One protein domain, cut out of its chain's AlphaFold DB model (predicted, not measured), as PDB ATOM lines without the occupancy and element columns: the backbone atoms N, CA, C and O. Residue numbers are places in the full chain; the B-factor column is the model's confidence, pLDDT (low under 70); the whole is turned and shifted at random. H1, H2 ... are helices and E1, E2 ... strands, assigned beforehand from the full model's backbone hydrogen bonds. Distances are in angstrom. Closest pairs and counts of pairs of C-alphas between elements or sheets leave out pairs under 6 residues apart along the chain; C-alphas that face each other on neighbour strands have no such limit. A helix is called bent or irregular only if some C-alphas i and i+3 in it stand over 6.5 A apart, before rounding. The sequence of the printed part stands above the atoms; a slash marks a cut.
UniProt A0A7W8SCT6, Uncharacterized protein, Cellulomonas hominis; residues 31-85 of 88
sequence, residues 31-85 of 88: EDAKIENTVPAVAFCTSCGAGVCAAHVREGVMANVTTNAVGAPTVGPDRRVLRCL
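AT A GLANCE: This is residues 31 to 85 of the 88 residues of an uncharacterized protein of Cellulomonas hominis (UniProt A0A7W8SCT6). The model is a long, bent hairpin of two strands, E1 and E2, with a loosely folded head of loop at its open end; the tight turn between the strands makes the far tip. The head is made by residues 35 to 56, which have no named element, and the short helix H1 comes before them. The printed part has 55 residues with one named helix and two named strands, in the order H1, E1, E2; the sheet has the order E1 - E2 and is antiparallel. The class is mostly strand, though under half of the residues, 27 of 55, are in named elements. The whole is only just loose, close to extended, with a radius of gyration of the C-alphas of 14.8 A, and it is a rod that spans 47 by 19 by 14 A.

IN THESE COORDINATES: Find C-alpha 31 at (96.296, 47.409, 16.522), where H1 begins; it holds residues 31 to 34 and is 5.5 A long. Residues 35 to 56 then lead to C-alpha 57 at (102.465, 48.604, 8.538), where E1 begins. E1, residues 57 to 67, measures 27.8 A from first to last C-alpha and bends by 61 degrees at residue 60. E2, residues 73 to 84, measures 26.8 A, bends by 84 degrees at residue 77 and ends at C-alpha 84, (97.415, 49.645, 8.412).

HOW THE PARTS SIT: Start with E1 and E2, which form a hairpin: they are antiparallel neighbours, with 158 degrees between their directions. At the open end, the C-alphas of Val 57 and Cys 84 face each other at 5.2 A; near the turn, those of Thr 67 and Pro 73 face each other at 4.5 A. Look for N 58 and O 83, 2.9 A apart, and N 74 and O 66, 2.8 A apart, both pairs within hydrogen-bond range. In the long stretch before E1, residues 43 to 44 pair with residues 51 to 52, antiparallel. H1 and E2 are only just apart, with their closest C-alphas at 8.5 A. H1 is too short for any pair of O i and N i+4 inside it; its one pair of O i and N i+3 is within range.

THE WHOLE: Look to Glu 36 and Val 70 for the two C-alphas farthest apart, 46.8 A, while the C-alphas of Glu 31 and Leu 85, the first and last printed, are 8.7 A apart. The link from H1 to E1, with 22 residues, is long, and the link from E1 to E2, with 5 residues, is tight. The printed part has no cut. The mean pLDDT of the printed part is 91.1, and no printed residue is under 70.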
ATOM      1  N   GLU A  31      96.592  48.841  16.368       89.75
ATOM      2  CA  GLU A  31      96.296  47.409  16.522       89.75
ATOM      3  C   GLU A  31      96.828  46.854  17.848       89.75
ATOM      4  O   GLU A  31      96.099  46.165  18.556       89.75
ATOM      5  N   ASP A  32      98.051  47.225  18.237       89.88
ATOM      6  CA  ASP A  32      98.629  46.830  19.525       89.88
ATOM      7  C   ASP A  32      97.877  47.462  20.707       89.88
ATOM      8  O   ASP A  32      97.607  46.799  21.708       89.88
ATOM      9  N   ALA A  33      97.436  48.715  20.571       88.81
ATOM     10  CA  ALA A  33      96.690  49.399  21.622       88.81
ATOM     11  C   ALA A  33      95.346  48.719  21.950       88.81
ATOM     12  O   ALA A  33      94.887  48.812  23.088       88.81
ATOM     13  N   LYS A  34      94.717  48.008  20.997       87.31
ATOM     14  CA  LYS A  34      93.468  47.256  21.249       87.31
ATOM     15  C   LYS A  34      93.655  46.094  22.222       87.31
ATOM     16  O   LYS A  34      92.698  45.715  22.888       87.31
ATOM     17  N   ILE A  35      94.857  45.527  22.272       91.62
ATOM     18  CA  ILE A  35      95.224  44.435  23.183       91.62
ATOM     19  C   ILE A  35      96.034  44.951  24.379       91.62
ATOM     20  O   ILE A  35      96.780  44.195  24.990       91.62
ATOM     21  N   GLU A  36      95.907  46.250  24.680       88.62
ATOM     22  CA  GLU A  36      96.612  46.943  25.767       88.62
ATOM     23  C   GLU A  36      98.146  46.887  25.646       88.62
ATOM     24  O   GLU A  36      98.871  47.141  26.608       88.62
ATOM     25  N   ASN A  37      98.661  46.606  24.445       88.50
ATOM     26  CA  ASN A  37     100.087  46.587  24.162       88.50
ATOM     27  C   ASN A  37     100.552  47.973  23.688       88.50
ATOM     28  O   ASN A  37     100.057  48.533  22.708       88.50
ATOM     29  N   THR A  38     101.533  48.547  24.379       88.00
ATOM     30  CA  THR A  38     102.033  49.895  24.094       88.00
ATOM     31  C   THR A  38     103.245  49.835  23.171       88.00
ATOM     32  O   THR A  38     104.389  49.901  23.619       88.00
ATOM     33  N   VAL A  39     102.994  49.713  21.867       91.00
ATOM     34  CA  VAL A  39     104.045  49.731  20.836       91.00
ATOM     35  C   VAL A  39     104.074  51.102  20.157       91.00
ATOM     36  O   VAL A  39     103.022  51.561  19.701       91.00
ATOM     37  N   PRO A  40     105.238  51.765  20.038       90.38
ATOM     38  CA  PRO A  40     105.334  53.040  19.335       90.38
ATOM     39  C   PRO A  40     105.039  52.870  17.837       90.38
ATOM     40  O   PRO A  40     105.525  51.944  17.180       90.38
ATOM     41  N   ALA A  41     104.237  53.776  17.283       90.56
ATOM     42  CA  ALA A  41     104.000  53.862  15.853       90.56
ATOM     43  C   ALA A  41     105.234  54.437  15.147       90.56
ATOM     44  O   ALA A  41     105.833  55.412  15.595       90.56
ATOM     45  N   VAL A  42     105.586  53.845  14.009       91.25
ATOM     46  CA  VAL A  42     106.674  54.315  13.136       91.25
ATOM     47  C   VAL A  42     106.147  55.161  11.976       91.25
ATOM     48  O   VAL A  42     106.907  55.888  11.344       91.25
ATOM     49  N   ALA A  43     104.847  55.066  11.683       89.38
ATOM     50  CA  ALA A  43     104.173  55.823  10.637       89.38
ATOM     51  C   ALA A  43     102.673  55.974  10.935       89.38
ATOM     52  O   ALA A  43     102.136  55.375  11.869       89.38
ATOM     53  N   PHE A  44     101.987  56.742  10.089       92.06
ATOM     54  CA  PHE A  44     100.531  56.864  10.083       92.06
ATOM     55  C   PHE A  44      99.947  56.244   8.818       92.06
ATOM     56  O   PHE A  44     100.488  56.402   7.720       92.06
ATOM     57  N   CYS A  45      98.808  55.567   8.955       92.75
ATOM     58  CA  CYS A  45      98.059  55.077   7.810       92.75
ATOM     59  C   CYS A  45      97.554  56.258   6.973       92.75
ATOM     60  O   CYS A  45      96.812  57.105   7.463       92.75
ATOM     61  N   THR A  46      97.888  56.274   5.682       91.44
ATOM     62  CA  THR A  46      97.471  57.357   4.771       91.44
ATOM     63  C   THR A  46      95.949  57.394   4.543       91.44
ATOM     64  O   THR A  46      95.419  58.426   4.149       91.44
ATOM     65  N   SER A  47      95.239  56.287   4.795       90.06
ATOM     66  CA  SER A  47      93.788  56.178   4.591       90.06
ATOM     67  C   SER A  47      92.964  56.603   5.808       90.06
ATOM     68  O   SER A  47      91.992  57.331   5.647       90.06
ATOM     69  N   CYS A  48      93.319  56.145   7.013       91.00
ATOM     70  CA  CYS A  48      92.521  56.376   8.228       91.00
ATOM     71  C   CYS A  48      93.227  57.215   9.302       91.00
ATOM     72  O   CYS A  48      92.616  57.539  10.316       91.00
ATOM     73  N   GLY A  49      94.508  57.551   9.117       89.75
ATOM     74  CA  GLY A  49      95.292  58.334  10.077       89.75
ATOM     75  C   GLY A  49      95.727  57.574  11.335       89.75
ATOM     76  O   GLY A  49      96.347  58.170  12.208       89.75
ATOM     77  N   ALA A  50      95.440  56.275  11.452       90.50
ATOM     78  CA  ALA A  50      95.857  55.473  12.601       90.50
ATOM     79  C   ALA A  50      97.386  55.306  12.664       90.50
ATOM     80  O   ALA A  50      98.031  55.089  11.633       90.50
ATOM     81  N   GLY A  51      97.958  55.348  13.871       92.31
ATOM     82  CA  GLY A  51      99.362  55.004  14.101       92.31
ATOM     83  C   GLY A  51      99.623  53.521  13.830       92.31
ATOM     84  O   GLY A  51      98.852  52.655  14.255       92.31
ATOM     85  N   VAL A  52     100.707  53.210  13.120       93.25
ATOM     86  CA  VAL A  52     101.106  51.840  12.764       93.25
ATOM     87  C   VAL A  52     102.560  51.579  13.154       93.25
ATOM     88  O   VAL A  52     103.441  52.386  12.861       93.25
ATOM     89  N   CYS A  53     102.818  50.461  13.836       94.44
ATOM     90  CA  CYS A  53     104.173  49.987  14.126       94.44
ATOM     91  C   CYS A  53     104.761  49.237  12.920       94.44
ATOM     92  O   CYS A  53     104.057  48.928  11.958       94.44
ATOM     93  N   ALA A  54     106.050  48.895  12.992       91.81
ATOM     94  CA  ALA A  54     106.752  48.169  11.932       91.81
ATOM     95  C   ALA A  54     106.146  46.785  11.609       91.81
ATOM     96  O   ALA A  54     106.301  46.307  10.492       91.81
ATOM     97  N   ALA A  55     105.437  46.153  12.553       92.81
ATOM     98  CA  ALA A  55     104.777  44.863  12.332       92.81
ATOM     99  C   ALA A  55     103.413  44.997  11.628       92.81
ATOM    100  O   ALA A  55     103.022  44.130  10.849       92.81
ATOM    101  N   HIS A  56     102.692  46.089  11.893       92.69
ATOM    102  CA  HIS A  56     101.324  46.312  11.414       92.69
ATOM    103  C   HIS A  56     101.237  47.280  10.223       92.69
ATOM    104  O   HIS A  56     100.139  47.581   9.744       92.69
ATOM    105  N   VAL A  57     102.379  47.768   9.736       93.75
ATOM    106  CA  VAL A  57     102.465  48.604   8.538       93.75
ATOM    107  C   VAL A  57     102.568  47.748   7.277       93.75
ATOM    108  O   VAL A  57     103.312  46.769   7.224       93.75
ATOM    109  N   ARG A  58     101.833  48.133   6.233       93.25
ATOM    110  CA  ARG A  58     101.995  47.603   4.877       93.25
ATOM    111  C   ARG A  58     102.219  48.720   3.877       93.25
ATOM    112  O   ARG A  58     101.568  49.764   3.939       93.25
ATOM    113  N   GLU A  59     103.128  48.472   2.943       92.38
ATOM    114  CA  GLU A  59     103.289  49.309   1.762       92.38
ATOM    115  C   GLU A  59     102.177  49.007   0.761       92.38
ATOM    116  O   GLU A  59     101.848  47.851   0.504       92.38
ATOM    117  N   GLY A  60     101.614  50.057   0.180       89.44
ATOM    118  CA  GLY A  60     100.703  49.972  -0.951       89.44
ATOM    119  C   GLY A  60     101.007  51.062  -1.969       89.44
ATOM    120  O   GLY A  60     101.843  51.941  -1.744       89.44
ATOM    121  N   VAL A  61     100.296  51.022  -3.088       90.19
ATOM    122  CA  VAL A  61     100.327  52.068  -4.114       90.19
ATOM    123  C   VAL A  61      99.031  52.863  -4.088       90.19
ATOM    124  O   VAL A  61      97.953  52.337  -3.806       90.19
ATOM    125  N   MET A  62      99.142  54.163  -4.334       88.06
ATOM    126  CA  MET A  62      97.999  55.057  -4.437       88.06
ATOM    127  C   MET A  62      98.189  55.992  -5.622       88.06
ATOM    128  O   MET A  62      99.274  56.556  -5.792       88.06
ATOM    129  N   ALA A  63      97.112  56.184  -6.385       88.94
ATOM    130  CA  ALA A  63      97.079  57.144  -7.474       88.94
ATOM    131  C   ALA A  63      97.463  58.531  -6.955       88.94
ATOM    132  O   ALA A  63      96.882  59.041  -5.989       88.94
ATOM    133  N   ASN A  64      98.466  59.133  -7.585       90.06
ATOM    134  CA  ASN A  64      98.920  60.464  -7.226       90.06
ATOM    135  C   ASN A  64      98.099  61.505  -7.991       90.06
ATOM    136  O   ASN A  64      98.509  61.979  -9.049       90.06
ATOM    137  N   VAL A  65      96.918  61.823  -7.465       90.75
ATOM    138  CA  VAL A  65      96.035  62.839  -8.042       90.75
ATOM    139  C   VAL A  65      96.211  64.146  -7.284       90.75
ATOM    140  O   VAL A  65      95.968  64.214  -6.079       90.75
ATOM    141  N   THR A  66      96.613  65.192  -7.995       89.38
ATOM    142  CA  THR A  66      96.654  66.561  -7.477       89.38
ATOM    143  C   THR A  66      95.605  67.396  -8.194       89.38
ATOM    144  O   THR A  66      95.363  67.218  -9.383       89.38
ATOM    145  N   THR A  67      94.950  68.305  -7.480       94.44
ATOM    146  CA  THR A  67      93.998  69.250  -8.072       94.44
ATOM    147  C   THR A  67      94.635  70.624  -8.142       94.44
ATOM    148  O   THR A  67      95.188  71.101  -7.149       94.44
ATOM    149  N   ASN A  68      94.557  71.274  -9.300       91.19
ATOM    150  CA  ASN A  68      95.008  72.657  -9.425       91.19
ATOM    151  C   ASN A  68      93.997  73.645  -8.796       91.19
ATOM    152  O   ASN A  68      92.939  73.253  -8.304       91.19
ATOM    153  N   ALA A  69      94.309  74.944  -8.841       91.62
ATOM    154  CA  ALA A  69      93.483  76.000  -8.246       91.62
ATOM    155  C   ALA A  69      92.066  76.128  -8.845       91.62
ATOM    156  O   ALA A  69      91.191  76.701  -8.205       91.62
ATOM    157  N   VAL A  70      91.828  75.590 -10.048       93.81
ATOM    158  CA  VAL A  70      90.507  75.565 -10.704       93.81
ATOM    159  C   VAL A  70      89.814  74.201 -10.581       93.81
ATOM    160  O   VAL A  70      88.795  73.965 -11.222       93.81
ATOM    161  N   GLY A  71      90.356  73.295  -9.758       90.25
ATOM    162  CA  GLY A  71      89.774  71.981  -9.479       90.25
ATOM    163  C   GLY A  71      90.012  70.923 -10.559       90.25
ATOM    164  O   GLY A  71      89.457  69.832 -10.458       90.25
ATOM    165  N   ALA A  72      90.836  71.196 -11.577       91.94
ATOM    166  CA  ALA A  72      91.161  70.197 -12.590       91.94
ATOM    167  C   ALA A  72      92.152  69.164 -12.016       91.94
ATOM    168  O   ALA A  72      93.205  69.565 -11.498       91.94
ATOM    169  N   PRO A  73      91.845  67.853 -12.090       94.06
ATOM    170  CA  PRO A  73      92.732  66.813 -11.597       94.06
ATOM    171  C   PRO A  73      93.878  66.559 -12.581       94.06
ATOM    172  O   PRO A  73      93.669  66.413 -13.785       94.06
ATOM    173  N   THR A  74      95.088  66.439 -12.055       93.31
ATOM    174  CA  THR A  74      96.269  65.949 -12.767       93.31
ATOM    175  C   THR A  74      96.726  64.642 -12.138       93.31
ATOM    176  O   THR A  74      96.951  64.576 -10.929       93.31
ATOM    177  N   VAL A  75      96.848  63.598 -12.960       92.81
ATOM    178  CA  VAL A  75      97.314  62.275 -12.533       92.81
ATOM    179  C   VAL A  75      98.817  62.189 -12.777       92.81
ATOM    180  O   VAL A  75      99.275  62.273 -13.915       92.81
ATOM    181  N   GLY A  76      99.580  62.064 -11.697       90.31
ATOM    182  CA  GLY A  76     101.005  61.752 -11.736       90.31
ATOM    183  C   GLY A  76     101.269  60.247 -11.623       90.31
ATOM    184  O   GLY A  76     100.329  59.461 -11.497       90.31
ATOM    185  N   PRO A  77     102.547  59.832 -11.626       90.25
ATOM    186  CA  PRO A  77     102.907  58.445 -11.346       90.25
ATOM    187  C   PRO A  77     102.438  58.037  -9.946       90.25
ATOM    188  O   PRO A  77     102.483  58.847  -9.015       90.25
ATOM    189  N   ASP A  78     102.014  56.781  -9.801       91.38
ATOM    190  CA  ASP A  78     101.584  56.228  -8.517       91.38
ATOM    191  C   ASP A  78     102.656  56.420  -7.443       91.38
ATOM    192  O   ASP A  78     103.855  56.243  -7.679       91.38
ATOM    193  N   ARG A  79     102.212  56.764  -6.233       89.62
ATOM    194  CA  ARG A  79     103.101  56.927  -5.080       89.62
ATOM    195  C   ARG A  79     102.952  55.759  -4.117       89.62
ATOM    196  O   ARG A  79     101.853  55.235  -3.919       89.62
ATOM    197  N   ARG A  80     104.058  55.394  -3.470       91.75
ATOM    198  CA  ARG A  80     104.040  54.441  -2.357       91.75
ATOM    199  C   ARG A  80     103.465  55.110  -1.118       91.75
ATOM    200  O   ARG A  80     103.798  56.254  -0.813       91.75
ATOM    201  N   VAL A  81     102.598  54.395  -0.418       92.62
ATOM    202  CA  VAL A  81     101.966  54.851   0.821       92.62
ATOM    203  C   VAL A  81     102.027  53.755   1.869       92.62
ATOM    204  O   VAL A  81     102.061  52.570   1.541       92.62
ATOM    205  N   LEU A  82     102.001  54.158   3.134       91.44
ATOM    206  CA  LEU A  82     101.925  53.241   4.263       91.44
ATOM    207  C   LEU A  82     100.478  53.149   4.746       91.44
ATOM    208  O   LEU A  82      99.796  54.167   4.929       91.44
ATOM    209  N   ARG A  83      99.994  51.923   4.936       92.88
ATOM    210  CA  ARG A  83      98.643  51.630   5.422       92.88
ATOM    211  C   ARG A  83      98.680  50.647   6.586       92.88
ATOM    212  O   ARG A  83      99.623  49.875   6.722       92.88
ATOM    213  N   CYS A  84      97.653  50.698   7.432       91.69
ATOM    214  CA  CYS A  84      97.415  49.645   8.412       91.69
ATOM    215  C   CYS A  84      96.854  48.397   7.723       91.69
ATOM    216  O   CYS A  84      96.334  48.475   6.608       91.69
ATOM    217  N   LEU A  85      96.896  47.263   8.424       89.31
ATOM    218  CA  LEU A  85      96.352  45.991   7.941       89.31
ATOM    219  C   LEU A  85      94.869  46.050   7.548       89.31
ATOM    220  O   LEU A  85      94.457  45.303   6.675       89.31
TER     221      LEU A  85